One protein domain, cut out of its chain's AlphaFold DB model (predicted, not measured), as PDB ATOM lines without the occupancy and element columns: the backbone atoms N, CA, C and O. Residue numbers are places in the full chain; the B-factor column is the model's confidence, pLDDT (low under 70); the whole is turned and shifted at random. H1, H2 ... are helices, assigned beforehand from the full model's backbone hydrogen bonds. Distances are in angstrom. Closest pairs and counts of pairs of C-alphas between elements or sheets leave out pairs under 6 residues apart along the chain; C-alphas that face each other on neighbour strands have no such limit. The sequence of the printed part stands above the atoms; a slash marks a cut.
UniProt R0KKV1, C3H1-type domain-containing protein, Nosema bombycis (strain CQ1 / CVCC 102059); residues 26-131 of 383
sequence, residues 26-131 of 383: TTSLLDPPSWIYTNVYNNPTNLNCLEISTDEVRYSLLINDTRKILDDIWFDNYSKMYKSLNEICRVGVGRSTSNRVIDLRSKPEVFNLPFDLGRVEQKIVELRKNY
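What this domain is: This is residues 26 to 131 of the 383 residues of the protein "C3H1-type domain-containing protein" of Nosema bombycis (strain CQ1 / CVCC 102059) (UniProt R0KKV1). One long helix, H3, forms the core, with H4 beside it on one side and short H1 and H2 on the other, toward opposite ends. A long loop, residues 92 to 116, folds back to H4. The 106 printed residues hold H1, H2, H3 and H4 in that order and no named strand: all helix, compact, radius of gyration of the C-alphas 14.4 A, spans 44 by 30 by 25 A.

Where its parts are: Find C-alpha 34 at (66.926, 16.902, 24.958), where H1, residues 34 to 40, begins. H2 is residues 54 to 61. H3, residues 66 to 91, runs 37.8 A. H4, residues 117 to 130, runs 19.9 A to C-alpha 130 at (51.711, 37.700, 29.631).

How they stand to each other: H3 is the hub. With residues 81 to 88 alone it only just touches H1, with 3 pairs of C-alphas within 8 A, closest Ile 36 and Leu 85, 7.8 A, at a steep tilt of 59 degrees. Its residues 66 to 70 alone touch H2, closest C-alphas Ser 60 and Thr 66, 5.1 A. Its residues 71 to 79 alone touch H4, closest C-alphas Phe 75 and Val 120, 6.7 A, at a shallow tilt of 32 degrees, the same way. In H1, H2, H3 and H4 every O i to N i+4 pair is within hydrogen-bond range.

The domain as a whole: The farthest C-alphas, Leu 62 and Gly 92, are 44.7 A apart. The printed part has no cut. The links H1 to H2 and H3 to H4 are long. Look for pLDDT under 70 at residues 26 to 46, 64, 93 to 101 and 110 to 111.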
ATOM      1  N   THR A  26      73.950  22.877  11.494       63.00
ATOM      2  CA  THR A  26      73.009  23.888  11.965       63.00
ATOM      3  C   THR A  26      73.015  23.786  13.482       63.00
ATOM      4  O   THR A  26      72.451  22.875  14.079       63.00
ATOM      5  N   THR A  27      73.781  24.651  14.137       55.66
ATOM      6  CA  THR A  27      73.635  24.819  15.576       55.66
ATOM      7  C   THR A  27      72.387  25.656  15.752       55.66
ATOM      8  O   THR A  27      72.417  26.854  15.463       55.66
ATOM      9  N   SER A  28      71.291  25.037  16.193       56.94
ATOM     10  CA  SER A  28      70.205  25.792  16.809       56.94
ATOM     11  C   SER A  28      70.852  26.788  17.772       56.94
ATOM     12  O   SER A  28      71.694  26.410  18.585       56.94
ATOM     13  N   LEU A  29      70.543  28.081  17.625       58.22
ATOM     14  CA  LEU A  29      71.137  29.137  18.464       58.22
ATOM     15  C   LEU A  29      70.988  28.831  19.963       58.22
ATOM     16  O   LEU A  29      71.794  29.253  20.792       58.22
ATOM     17  N   LEU A  30      69.952  28.060  20.268       58.94
ATOM     18  CA  LEU A  30      69.647  27.461  21.545       58.94
ATOM     19  C   LEU A  30      69.929  25.964  21.408       58.94
ATOM     20  O   LEU A  30      69.418  25.342  20.479       58.94
ATOM     21  N   ASP A  31      70.707  25.393  22.323       62.84
ATOM     22  CA  ASP A  31      70.846  23.941  22.485       62.84
ATOM     23  C   ASP A  31      69.948  23.513  23.653       62.84
ATOM     24  O   ASP A  31      70.415  23.420  24.793       62.84
ATOM     25  N   PRO A  32      68.617  23.414  23.456       64.44
ATOM     26  CA  PRO A  32      67.739  23.111  24.565       64.44
ATOM     27  C   PRO A  32      67.947  21.680  25.051       64.44
ATOM     28  O   PRO A  32      68.247  20.782  24.260       64.44
ATOM     29  N   PRO A  33      67.732  21.438  26.356       66.12
ATOM     30  CA  PRO A  33      67.793  20.099  26.916       66.12
ATOM     31  C   PRO A  33      66.954  19.100  26.109       66.12
ATOM     32  O   PRO A  33      65.784  19.348  25.811       66.12
ATOM     33  N   SER A  34      67.536  17.937  25.808       64.94
ATOM     34  CA  SER A  34      66.926  16.902  24.958       64.94
ATOM     35  C   SER A  34      65.523  16.471  25.405       64.94
ATOM     36  O   SER A  34      64.676  16.170  24.566       64.94
ATOM     37  N   TRP A  35      65.248  16.496  26.714       65.38
ATOM     38  CA  TRP A  35      63.961  16.099  27.295       65.38
ATOM     39  C   TRP A  35      62.791  17.009  26.886       65.38
ATOM     40  O   TRP A  35      61.644  16.551  26.874       65.38
ATOM     41  N   ILE A  36      63.067  18.267  26.515       65.12
ATOM     42  CA  ILE A  36      62.046  19.180  25.985       65.12
ATOM     43  C   ILE A  36      61.513  18.615  24.669       65.12
ATOM     44  O   ILE A  36      60.304  18.529  24.486       65.12
ATOM     45  N   TYR A  37      62.394  18.130  23.791       62.22
ATOM     46  CA  TYR A  37      61.976  17.492  22.546       62.22
ATOM     47  C   TYR A  37      61.239  16.171  22.792       62.22
ATOM     48  O   TYR A  37      60.243  15.903  22.126       62.22
ATOM     49  N   THR A  38      61.672  15.360  23.764       58.47
ATOM     50  CA  THR A  38      61.055  14.049  24.046       58.47
ATOM     51  C   THR A  38      59.598  14.162  24.495       58.47
ATOM     52  O   THR A  38      58.758  13.404  24.018       58.47
ATOM     53  N   ASN A  39      59.267  15.129  25.355       55.25
ATOM     54  CA  ASN A  39      57.877  15.344  25.779       55.25
ATOM     55  C   ASN A  39      57.008  15.962  24.672       55.25
ATOM     56  O   ASN A  39      55.796  15.754  24.634       55.25
ATOM     57  N   VAL A  40      57.631  16.669  23.732       57.47
ATOM     58  CA  VAL A  40      56.953  17.295  22.591       57.47
ATOM     59  C   VAL A  40      56.648  16.283  21.488       57.47
ATOM     60  O   VAL A  40      55.671  16.445  20.769       57.47
ATOM     61  N   TYR A  41      57.376  15.170  21.389       51.72
ATOM     62  CA  TYR A  41      57.044  14.110  20.426       51.72
ATOM     63  C   TYR A  41      55.645  13.501  20.633       51.72
ATOM     64  O   TYR A  41      55.043  13.027  19.670       51.72
ATOM     65  N   ASN A  42      55.100  13.571  21.852       56.88
ATOM     66  CA  ASN A  42      53.748  13.098  22.159       56.88
ATOM     67  C   ASN A  42      52.672  14.191  22.024       56.88
ATOM     68  O   ASN A  42      51.483  13.885  22.119       56.88
ATOM     69  N   ASN A  43      53.057  15.454  21.797       53.84
ATOM     70  CA  ASN A  43      52.131  16.575  21.647       53.84
ATOM     71  C   ASN A  43      52.565  17.483  20.471       53.84
ATOM     72  O   ASN A  43      53.570  18.182  20.577       53.84
ATOM     73  N   PRO A  44      51.828  17.509  19.343       43.41
ATOM     74  CA  PRO A  44      52.272  18.033  18.045       43.41
ATOM     75  C   PRO A  44      52.389  19.561  17.957       43.41
ATOM     76  O   PRO A  44      52.363  20.122  16.856       43.41
ATOM     77  N   THR A  45      52.577  20.272  19.068       53.41
ATOM     78  CA  THR A  45      53.190  21.597  19.003       53.41
ATOM     79  C   THR A  45      54.646  21.399  18.606       53.41
ATOM     80  O   THR A  45      55.529  21.424  19.457       53.41
ATOM     81  N   ASN A  46      54.885  21.146  17.312       63.62
ATOM     82  CA  ASN A  46      56.195  21.211  16.689       63.62
ATOM     83  C   ASN A  46      56.860  22.461  17.245       63.62
ATOM     84  O   ASN A  46      56.447  23.580  16.916       63.62
ATOM     85  N   LEU A  47      57.849  22.266  18.116       72.44
ATOM     86  CA  LEU A  47      58.782  23.298  18.524       72.44
ATOM     87  C   LEU A  47      59.601  23.615  17.285       72.44
ATOM     88  O   LEU A  47      60.734  23.188  17.115       72.44
ATOM     89  N   ASN A  48      58.945  24.310  16.360       79.88
ATOM     90  CA  ASN A  48      59.480  24.815  15.120       79.88
ATOM     91  C   ASN A  48      60.324  26.030  15.501       79.88
ATOM     92  O   ASN A  48      59.965  27.188  15.247       79.88
ATOM     93  N   CYS A  49      61.362  25.753  16.289       80.31
ATOM     94  CA  CYS A  49      62.413  26.683  16.605       80.31
ATOM     95  C   CYS A  49      63.068  27.044  15.278       80.31
ATOM     96  O   CYS A  49      63.349  26.184  14.448       80.31
ATOM     97  N   LEU A  50      63.250  28.335  15.064       80.19
ATOM     98  CA  LEU A  50      63.971  28.853  13.924       80.19
ATOM     99  C   LEU A  50      65.414  28.360  14.029       80.19
ATOM    100  O   LEU A  50      66.130  28.711  14.970       80.19
ATOM    101  N   GLU A  51      65.812  27.524  13.079       78.38
ATOM    102  CA  GLU A  51      67.202  27.149  12.877       78.38
ATOM    103  C   GLU A  51      67.884  28.263  12.083       78.38
ATOM    104  O   GLU A  51      67.371  28.700  11.054       78.38
ATOM    105  N   ILE A  52      69.037  28.731  12.564       72.56
ATOM    106  CA  ILE A  52      69.911  29.615  11.793       72.56
ATOM    107  C   ILE A  52      71.143  28.808  11.414       72.56
ATOM    108  O   ILE A  52      71.761  28.156  12.262       72.56
ATOM    109  N   SER A  53      71.520  28.847  10.141       75.88
ATOM    110  CA  SER A  53      72.765  28.227   9.702       75.88
ATOM    111  C   SER A  53      73.981  28.952  10.288       75.88
ATOM    112  O   SER A  53      73.976  30.162  10.513       75.88
ATOM    113  N   THR A  54      75.084  28.233  10.498       72.38
ATOM    114  CA  THR A  54      76.332  28.844  10.993       72.38
ATOM    115  C   THR A  54      76.843  29.957  10.082       72.38
ATOM    116  O   THR A  54      77.450  30.916  10.557       72.38
ATOM    117  N   ASP A  55      76.586  29.841   8.778       71.75
ATOM    118  CA  ASP A  55      76.962  30.854   7.799       71.75
ATOM    119  C   ASP A  55      76.087  32.101   7.946       71.75
ATOM    120  O   ASP A  55      76.625  33.204   7.973       71.75
ATOM    121  N   GLU A  56      74.773  31.961   8.143       74.25
ATOM    122  CA  GLU A  56      73.881  33.096   8.421       74.25
ATOM    123  C   GLU A  56      74.237  33.806   9.725       74.25
ATOM    124  O   GLU A  56      74.253  35.036   9.744       74.25
ATOM    125  N   VAL A  57      74.594  33.077  10.791       77.88
ATOM    126  CA  VAL A  57      75.105  33.696  12.028       77.88
ATOM    127  C   VAL A  57      76.388  34.471  11.735       77.88
ATOM    128  O   VAL A  57      76.532  35.618  12.154       77.88
ATOM    129  N   ARG A  58      77.320  33.886  10.974       76.31
ATOM    130  CA  ARG A  58      78.593  34.532  10.633       76.31
ATOM    131  C   ARG A  58      78.403  35.779   9.767       76.31
ATOM    132  O   ARG A  58      79.045  36.792  10.036       76.31
ATOM    133  N   TYR A  59      77.544  35.716   8.751       76.44
ATOM    134  CA  TYR A  59      77.206  36.859   7.898       76.44
ATOM    135  C   TYR A  59      76.478  37.942   8.677       76.44
ATOM    136  O   TYR A  59      76.767  39.121   8.485       76.44
ATOM    137  N   SER A  60      75.597  37.532   9.586       78.31
ATOM    138  CA  SER A  60      74.938  38.439  10.511       78.31
ATOM    139  C   SER A  60      75.995  39.182  11.329       78.31
ATOM    140  O   SER A  60      76.123  40.390  11.220       78.31
ATOM    141  N   LEU A  61      76.884  38.487  12.034       78.38
ATOM    142  CA  LEU A  61      77.889  39.135  12.886       78.38
ATOM    143  C   LEU A  61      78.804  40.163  12.192       78.38
ATOM    144  O   LEU A  61      79.364  41.019  12.874       78.38
ATOM    145  N   LEU A  62      78.952  40.110  10.865       81.50
ATOM    146  CA  LEU A  62      79.703  41.104  10.091       81.50
ATOM    147  C   LEU A  62      78.955  42.437   9.910       81.50
ATOM    148  O   LEU A  62      79.581  43.452   9.611       81.50
ATOM    149  N   ILE A  63      77.636  42.450  10.091       80.50
ATOM    150  CA  ILE A  63      76.758  43.607   9.923       80.50
ATOM    151  C   ILE A  63      76.160  43.940  11.298       80.50
ATOM    152  O   ILE A  63      75.324  43.211  11.813       80.50
ATOM    153  N   ASN A  64      76.562  45.058  11.912       69.69
ATOM    154  CA  ASN A  64      76.153  45.399  13.289       69.69
ATOM    155  C   ASN A  64      74.626  45.383  13.531       69.69
ATOM    156  O   ASN A  64      74.196  45.046  14.633       69.69
ATOM    157  N   ASP A  65      73.811  45.675  12.513       75.88
ATOM    158  CA  ASP A  65      72.343  45.674  12.615       75.88
ATOM    159  C   ASP A  65      71.721  44.293  12.858       75.88
ATOM    160  O   ASP A  65      70.592  44.183  13.341       75.88
ATOM    161  N   THR A  66      72.432  43.206  12.569       83.00
ATOM    162  CA  THR A  66      71.841  41.869  12.678       83.00
ATOM    163  C   THR A  66      71.941  41.289  14.082       83.00
ATOM    164  O   THR A  66      71.328  40.256  14.331       83.00
ATOM    165  N   ARG A  67      72.686  41.906  15.013       85.69
ATOM    166  CA  ARG A  67      72.685  41.465  16.423       85.69
ATOM    167  C   ARG A  67      71.267  41.492  16.979       85.69
ATOM    168  O   ARG A  67      70.803  40.515  17.551       85.69
ATOM    169  N   LYS A  68      70.538  42.563  16.653       89.56
ATOM    170  CA  LYS A  68      69.126  42.736  16.989       89.56
ATOM    171  C   LYS A  68      68.250  41.615  16.422       89.56
ATOM    172  O   LYS A  68      67.374  41.123  17.126       89.56
ATOM    173  N   ILE A  69      68.510  41.217  15.174       88.06
ATOM    174  CA  ILE A  69      67.792  40.140  14.479       88.06
ATOM    175  C   ILE A  69      68.089  38.790  15.136       88.06
ATOM    176  O   ILE A  69      67.169  38.018  15.383       88.06
ATOM    177  N   LEU A  70      69.355  38.512  15.458       86.69
ATOM    178  CA  LEU A  70      69.746  37.281  16.146       86.69
ATOM    179  C   LEU A  70      69.119  37.199  17.544       86.69
ATOM    180  O   LEU A  70      68.600  36.145  17.898       86.69
ATOM    181  N   ASP A  71      69.085  38.306  18.290       89.94
ATOM    182  CA  ASP A  71      68.400  38.383  19.588       89.94
ATOM    183  C   ASP A  71      66.883  38.185  19.458       89.94
ATOM    184  O   ASP A  71      66.262  37.565  20.318       89.94
ATOM    185  N   ASP A  72      66.272  38.679  18.376       89.81
ATOM    186  CA  ASP A  72      64.847  38.472  18.102       89.81
ATOM    187  C   ASP A  72      64.538  37.007  17.795       89.81
ATOM    188  O   ASP A  72      63.604  36.446  18.364       89.81
ATOM    189  N   ILE A  73      65.368  36.359  16.976       88.31
ATOM    190  CA  ILE A  73      65.222  34.932  16.667       88.31
ATOM    191  C   ILE A  73      65.466  34.075  17.915       88.31
ATOM    192  O   ILE A  73      64.721  33.124  18.177       88.31
ATOM    193  N   TRP A  74      66.482  34.421  18.707       89.31
ATOM    194  CA  TRP A  74      66.750  33.786  19.996       89.31
ATOM    195  C   TRP A  74      65.525  33.898  20.909       89.31
ATOM    196  O   TRP A  74      65.045  32.889  21.432       89.31
ATOM    197  N   PHE A  75      64.961  35.100  21.040       92.38
ATOM    198  CA  PHE A  75      63.805  35.343  21.896       92.38
ATOM    199  C   PHE A  75      62.553  34.607  21.410       92.38
ATOM    200  O   PHE A  75      61.832  34.034  22.226       92.38
ATOM    201  N   ASP A  76      62.303  34.566  20.104       91.75
ATOM    202  CA  ASP A  76      61.165  33.839  19.535       91.75
ATOM    203  C   ASP A  76      61.239  32.341  19.843       91.75
ATOM    204  O   ASP A  76      60.239  31.716  20.211       91.75
ATOM    205  N   ASN A  77      62.433  31.761  19.742       88.50
ATOM    206  CA  ASN A  77      62.656  30.364  20.088       88.50
ATOM    207  C   ASN A  77      62.501  30.116  21.593       88.50
ATOM    208  O   ASN A  77      61.818  29.164  21.983       88.50
ATOM    209  N   TYR A  78      63.065  30.987  22.435       91.19
ATOM    210  CA  TYR A  78      62.874  30.941  23.886       91.19
ATOM    211  C   TYR A  78      61.387  31.029  24.261       91.19
ATOM    212  O   TYR A  78      60.888  30.215  25.036       91.19
ATOM    213  N   SER A  79      60.649  31.959  23.654       92.56
ATOM    214  CA  SER A  79      59.217  32.175  23.875       92.56
ATOM    215  C   SER A  79      58.382  30.945  23.524       92.56
ATOM    216  O   SER A  79      57.498  30.556  24.293       92.56
ATOM    217  N   LYS A  80      58.691  30.277  22.405       90.88
ATOM    218  CA  LYS A  80      58.052  29.005  22.027       90.88
ATOM    219  C   LYS A  80      58.290  27.926  23.085       90.88
ATOM    220  O   LYS A  80      57.325  27.329  23.553       90.88
ATOM    221  N   MET A  81      59.540  27.728  23.508       87.62
ATOM    222  CA  MET A  81      59.891  26.749  24.550       87.62
ATOM    223  C   MET A  81      59.209  27.041  25.878       87.62
ATOM    224  O   MET A  81      58.631  26.140  26.479       87.62
ATOM    225  N   TYR A  82      59.219  28.300  26.309       91.50
ATOM    226  CA  TYR A  82      58.575  28.731  27.542       91.50
ATOM    227  C   TYR A  82      57.071  28.412  27.533       91.50
ATOM    228  O   TYR A  82      56.549  27.835  28.488       91.50
ATOM    229  N   LYS A  83      56.370  28.725  26.434       91.31
ATOM    230  CA  LYS A  83      54.935  28.429  26.288       91.31
ATOM    231  C   LYS A  83      54.658  26.928  26.268       91.31
ATOM    232  O   LYS A  83      53.736  26.481  26.944       91.31
ATOM    233  N   SER A  84      55.465  26.156  25.540       87.50
ATOM    234  CA  SER A  84      55.345  24.695  25.509       87.50
ATOM    235  C   SER A  84      55.568  24.074  26.889       87.50
ATOM    236  O   SER A  84      54.791  23.217  27.294       87.50
ATOM    237  N   LEU A  85      56.569  24.534  27.647       86.56
ATOM    238  CA  LEU A  85      56.814  24.067  29.015       86.56
ATOM    239  C   LEU A  85      55.659  24.399  29.957       86.56
ATOM    240  O   LEU A  85      55.255  23.543  30.742       86.56
ATOM    241  N   ASN A  86      55.100  25.608  29.860       89.38
ATOM    242  CA  ASN A  86      53.910  25.972  30.624       89.38
ATOM    243  C   ASN A  86      52.723  25.059  30.301       89.38
ATOM    244  O   ASN A  86      52.039  24.625  31.223       89.38
ATOM    245  N   GLU A  87      52.498  24.728  29.030       87.75
ATOM    246  CA  GLU A  87      51.411  23.822  28.647       87.75
ATOM    247  C   GLU A  87      51.647  22.390  29.148       87.75
ATOM    248  O   GLU A  87      50.725  21.770  29.674       87.75
ATOM    249  N   ILE A  88      52.882  21.882  29.065       84.38
ATOM    250  CA  ILE A  88      53.240  20.559  29.601       84.38
ATOM    251  C   ILE A  88      52.969  20.508  31.109       84.38
ATOM    252  O   ILE A  88      52.277  19.602  31.568       84.38
ATOM    253  N   CYS A  89      53.444  21.505  31.862       84.81
ATOM    254  CA  CYS A  89      53.267  21.561  33.318       84.81
ATOM    255  C   CYS A  89      51.802  21.779  33.734       84.81
ATOM    256  O   CYS A  89      51.402  21.374  34.826       84.81
ATOM    257  N   ARG A  90      50.996  22.395  32.857       85.88
ATOM    258  CA  ARG A  90      49.550  22.554  33.048       85.88
ATOM    259  C   ARG A  90      48.812  21.218  32.953       85.88
ATOM    260  O   ARG A  90      47.850  21.012  33.686       85.88
ATOM    261  N   VAL A  91      49.236  20.333  32.049       84.38
ATOM    262  CA  VAL A  91      48.595  19.023  31.827       84.38
ATOM    263  C   VAL A  91      49.088  17.966  32.827       84.38
ATOM    264  O   VAL A  91      48.338  17.048  33.156       84.38
ATOM    265  N   GLY A  92      50.309  18.091  33.355       80.38
ATOM    266  CA  GLY A  92      50.830  17.203  34.397       80.38
ATOM    267  C   GLY A  92      52.304  17.445  34.724       80.38
ATOM    268  O   GLY A  92      52.926  18.379  34.227       80.38
ATOM    269  N   VAL A  93      52.888  16.587  35.565       69.75
ATOM    270  CA  VAL A  93      54.316  16.678  35.915       69.75
ATOM    271  C   VAL A  93      55.149  16.220  34.719       69.75
ATOM    272  O   VAL A  93      55.220  15.027  34.417       69.75
ATOM    273  N   GLY A  94      55.791  17.171  34.039       66.38
ATOM    274  CA  GLY A  94      56.813  16.865  33.047       66.38
ATOM    275  C   GLY A  94      57.975  16.155  33.732       66.38
ATOM    276  O   GLY A  94      58.724  16.776  34.480       66.38
ATOM    277  N   ARG A  95      58.117  14.848  33.505       68.00
ATOM    278  CA  ARG A  95      59.268  14.087  33.998       68.00
ATOM    279  C   ARG A  95      60.394  14.213  32.985       68.00
ATOM    280  O   ARG A  95      60.230  13.880  31.808       68.00
ATOM    281  N   SER A  96      61.537  14.705  33.441       67.12
ATOM    282  CA  SER A  96      62.774  14.601  32.677       67.12
ATOM    283  C   SER A  96      63.453  13.284  33.022       67.12
ATOM    284  O   SER A  96      63.608  12.946  34.193       67.12
ATOM    285  N   THR A  97      63.885  12.553  31.998       62.12
ATOM    286  CA  THR A  97      64.724  11.354  32.144       62.12
ATOM    287  C   THR A  97      66.173  11.699  32.489       62.12
ATOM    288  O   THR A  97      66.966  10.812  32.783       62.12
ATOM    289  N   SER A  98      66.548  12.981  32.430       65.12
ATOM    290  CA  SER A  98      67.885  13.441  32.778       65.12
ATOM    291  C   SER A  98      67.923  13.975  34.202       65.12
ATOM    292  O   SER A  98      67.104  14.805  34.594       65.12
ATOM    293  N   ASN A  99      68.987  13.625  34.921       64.12
ATOM    294  CA  ASN A  99      69.316  14.207  36.222       64.12
ATOM    295  C   ASN A  99      69.572  15.722  36.188       64.12
ATOM    296  O   ASN A  99      69.679  16.350  37.241       64.12
ATOM    297  N   ARG A 100      69.670  16.318  34.994       63.28
ATOM    298  CA  ARG A 100      69.803  17.761  34.780       63.28
ATOM    299  C   ARG A 100      68.461  18.343  34.366       63.28
ATOM    300  O   ARG A 100      68.233  18.652  33.196       63.28
ATOM    301  N   VAL A 101      67.565  18.487  35.335       66.19
ATOM    302  CA  VAL A 101      66.325  19.220  35.108       66.19
ATOM    303  C   VAL A 101      66.608  20.701  35.241       66.19
ATOM    304  O   VAL A 101      66.893  21.209  36.322       66.19
ATOM    305  N   ILE A 102      66.580  21.385  34.107       75.12
ATOM    306  CA  ILE A 102      66.655  22.833  34.059       75.12
ATOM    307  C   ILE A 102      65.298  23.319  33.581       75.12
ATOM    308  O   ILE A 102      64.923  23.085  32.433       75.12
ATOM    309  N   ASP A 103      64.575  24.000  34.463       82.06
ATOM    310  CA  ASP A 103      63.365  24.707  34.082       82.06
ATOM    311  C   ASP A 103      63.738  26.065  33.475       82.06
ATOM    312  O   ASP A 103      64.217  26.973  34.157       82.06
ATOM    313  N   LEU A 104      63.501  26.207  32.171       82.62
ATOM    314  CA  LEU A 104      63.763  27.446  31.436       82.62
ATOM    315  C   LEU A 104      62.947  28.620  31.979       82.62
ATOM    316  O   LEU A 104      63.342  29.774  31.826       82.62
ATOM    317  N   ARG A 105      61.811  28.337  32.626       85.00
ATOM    318  CA  ARG A 105      60.941  29.361  33.200       85.00
ATOM    319  C   ARG A 105      61.606  30.044  34.385       85.00
ATOM    320  O   ARG A 105      61.431  31.253  34.535       85.00
ATOM    321  N   SER A 106      62.401  29.314  35.170       85.44
ATOM    322  CA  SER A 106      63.132  29.846  36.327       85.44
ATOM    323  C   SER A 106      64.546  30.302  35.967       85.44
ATOM    324  O   SER A 106      64.969  31.361  36.433       85.44
ATOM    325  N   LYS A 107      65.252  29.570  35.094       84.50
ATOM    326  CA  LYS A 107      66.663  29.820  34.753       84.50
ATOM    327  C   LYS A 107      66.866  29.965  33.237       84.50
ATOM    328  O   LYS A 107      67.233  28.989  32.585       84.50
ATOM    329  N   PRO A 108      66.677  31.164  32.656       81.44
ATOM    330  CA  PRO A 108      66.894  31.396  31.223       81.44
ATOM    331  C   PRO A 108      68.377  31.348  30.809       81.44
ATOM    332  O   PRO A 108      68.676  31.192  29.630       81.44
ATOM    333  N   GLU A 109      69.300  31.443  31.771       76.00
ATOM    334  CA  GLU A 109      70.758  31.527  31.573       76.00
ATOM    335  C   GLU A 109      71.407  30.260  31.000       76.00
ATOM    336  O   GLU A 109      72.582  30.262  30.651       76.00
ATOM    337  N   VAL A 110      70.671  29.154  30.904       66.69
ATOM    338  CA  VAL A 110      71.226  27.873  30.435       66.69
ATOM    339  C   VAL A 110      71.446  27.802  28.928       66.69
ATOM    340  O   VAL A 110      71.959  26.808  28.417       66.69
ATOM    341  N   PHE A 111      71.054  28.851  28.220       69.50
ATOM    342  CA  PHE A 111      71.268  29.007  26.799       69.50
ATOM    343  C   PHE A 111      72.505  29.843  26.498       69.50
ATOM    344  O   PHE A 111      72.981  30.605  27.334       69.50
ATOM    345  N   ASN A 112      72.990  29.749  25.256       72.75
ATOM    346  CA  ASN A 112      73.961  30.712  24.751       72.75
ATOM    347  C   ASN A 112      73.424  32.128  24.986       72.75
ATOM    348  O   ASN A 112      72.286  32.419  24.608       72.75
ATOM    349  N   LEU A 113      74.232  32.969  25.632       77.44
ATOM    350  CA  LEU A 113      73.828  34.319  26.006       77.44
ATOM    351  C   LEU A 113      73.475  35.128  24.744       77.44
ATOM    352  O   LEU A 113      74.216  35.053  23.756       77.44
ATOM    353  N   PRO A 114      72.364  35.887  24.755       85.94
ATOM    354  CA  PRO A 114      72.047  36.819  23.680       85.94
ATOM    355  C   PRO A 114      73.122  37.908  23.567       85.94
ATOM    356  O   PRO A 114      73.909  38.131  24.492       85.94
ATOM    357  N   PHE A 115      73.152  38.607  22.435       86.62
ATOM    358  CA  PHE A 115      74.108  39.691  22.209       86.62
ATOM    359  C   PHE A 115      73.783  40.916  23.063       86.62
ATOM    360  O   PHE A 115      74.698  41.539  23.602       86.62
ATOM    361  N   ASP A 116      72.498  41.248  23.193       90.56
ATOM    362  CA  ASP A 116      71.995  42.300  24.075       90.56
ATOM    363  C   ASP A 116      71.153  41.694  25.209       90.56
ATOM    364  O   ASP A 116      69.945  41.464  25.084       90.56
ATOM    365  N   LEU A 117      71.822  41.428  26.334       90.00
ATOM    366  CA  LEU A 117      71.209  40.866  27.540       90.00
ATOM    367  C   LEU A 117      70.068  41.737  28.066       90.00
ATOM    368  O   LEU A 117      68.977  41.223  28.296       90.00
ATOM    369  N   GLY A 118      70.278  43.051  28.183       92.94
ATOM    370  CA  GLY A 118      69.282  43.955  28.759       92.94
ATOM    371  C   GLY A 118      67.991  43.988  27.941       92.94
ATOM    372  O   GLY A 118      66.890  43.943  28.496       92.94
ATOM    373  N   ARG A 119      68.105  43.992  26.608       94.06
ATOM    374  CA  ARG A 119      66.940  43.941  25.715       94.06
ATOM    375  C   ARG A 119      66.184  42.619  25.823       94.06
ATOM    376  O   ARG A 119      64.951  42.615  25.859       94.06
ATOM    377  N   VAL A 120      66.898  41.497  25.824       91.88
ATOM    378  CA  VAL A 120      66.267  40.172  25.884       91.88
ATOM    379  C   VAL A 120      65.630  39.930  27.251       91.88
ATOM    380  O   VAL A 120      64.504  39.434  27.305       91.88
ATOM    381  N   GLU A 121      66.264  40.352  28.342       91.88
ATOM    382  CA  GLU A 121      65.701  40.275  29.694       91.88
ATOM    383  C   GLU A 121      64.374  41.032  29.814       91.88
ATOM    384  O   GLU A 121      63.402  40.476  30.328       91.88
ATOM    385  N   GLN A 122      64.283  42.252  29.273       95.25
ATOM    386  CA  GLN A 122      63.027  43.015  29.250       95.25
ATOM    387  C   GLN A 122      61.910  42.249  28.534       95.25
ATOM    388  O   GLN A 122      60.790  42.151  29.043       95.25
ATOM    389  N   LYS A 123      62.223  41.638  27.386       95.81
ATOM    390  CA  LYS A 123      61.267  40.801  26.653       95.81
ATOM    391  C   LYS A 123      60.880  39.536  27.427       95.81
ATOM    392  O   LYS A 123      59.722  39.123  27.375       95.81
ATOM    393  N   ILE A 124      61.810  38.917  28.160       93.81
ATOM    394  CA  ILE A 124      61.520  37.761  29.026       93.81
ATOM    395  C   ILE A 124      60.582  38.168  30.168       93.81
ATOM    396  O   ILE A 124      59.641  37.434  30.472       93.81
ATOM    397  N   VAL A 125      60.793  39.335  30.780       94.81
ATOM    398  CA  VAL A 125      59.904  39.874  31.822       94.81
ATOM    399  C   VAL A 125      58.498  40.113  31.267       94.81
ATOM    400  O   VAL A 125      57.517  39.691  31.884       94.81
ATOM    401  N   GLU A 126      58.381  40.714  30.083       96.25
ATOM    402  CA  GLU A 126      57.092  40.904  29.409       96.25
ATOM    403  C   GLU A 126      56.414  39.565  29.081       96.25
ATOM    404  O   GLU A 126      55.221  39.382  29.337       96.25
ATOM    405  N   LEU A 127      57.178  38.587  28.586       95.44
ATOM    406  CA  LEU A 127      56.679  37.242  28.319       95.44
ATOM    407  C   LEU A 127      56.125  36.587  29.588       95.44
ATOM    408  O   LEU A 127      55.027  36.033  29.550       95.44
ATOM    409  N   ARG A 128      56.851  36.676  30.708       94.00
ATOM    410  CA  ARG A 128      56.424  36.136  32.010       94.00
ATOM    411  C   ARG A 128      55.168  36.829  32.536       94.00
ATOM    412  O   ARG A 128      54.319  36.164  33.118       94.00
ATOM    413  N   LYS A 129      55.018  38.135  32.294       95.56
ATOM    414  CA  LYS A 129      53.800  38.885  32.636       95.56
ATOM    415  C   LYS A 129      52.589  38.408  31.826       95.56
ATOM    416  O   LYS A 129      51.504  38.267  32.381       95.56
ATOM    417  N   ASN A 130      52.779  38.143  30.534       96.06
ATOM    418  CA  ASN A 130      51.711  37.700  29.631       96.06
ATOM    419  C   ASN A 130      51.370  36.210  29.784       96.06
ATOM    420  O   ASN A 130      50.245  35.798  29.511       96.06
ATOM    421  N   TYR A 131      52.341  35.406  30.212       94.25
ATOM    422  CA  TYR A 131      52.222  33.964  30.405       94.25
ATOM    423  C   TYR A 131      52.772  33.592  31.790       94.25
ATOM    424  O   TYR A 131      53.877  33.032  31.884       94.25
TER     425      TYR A 131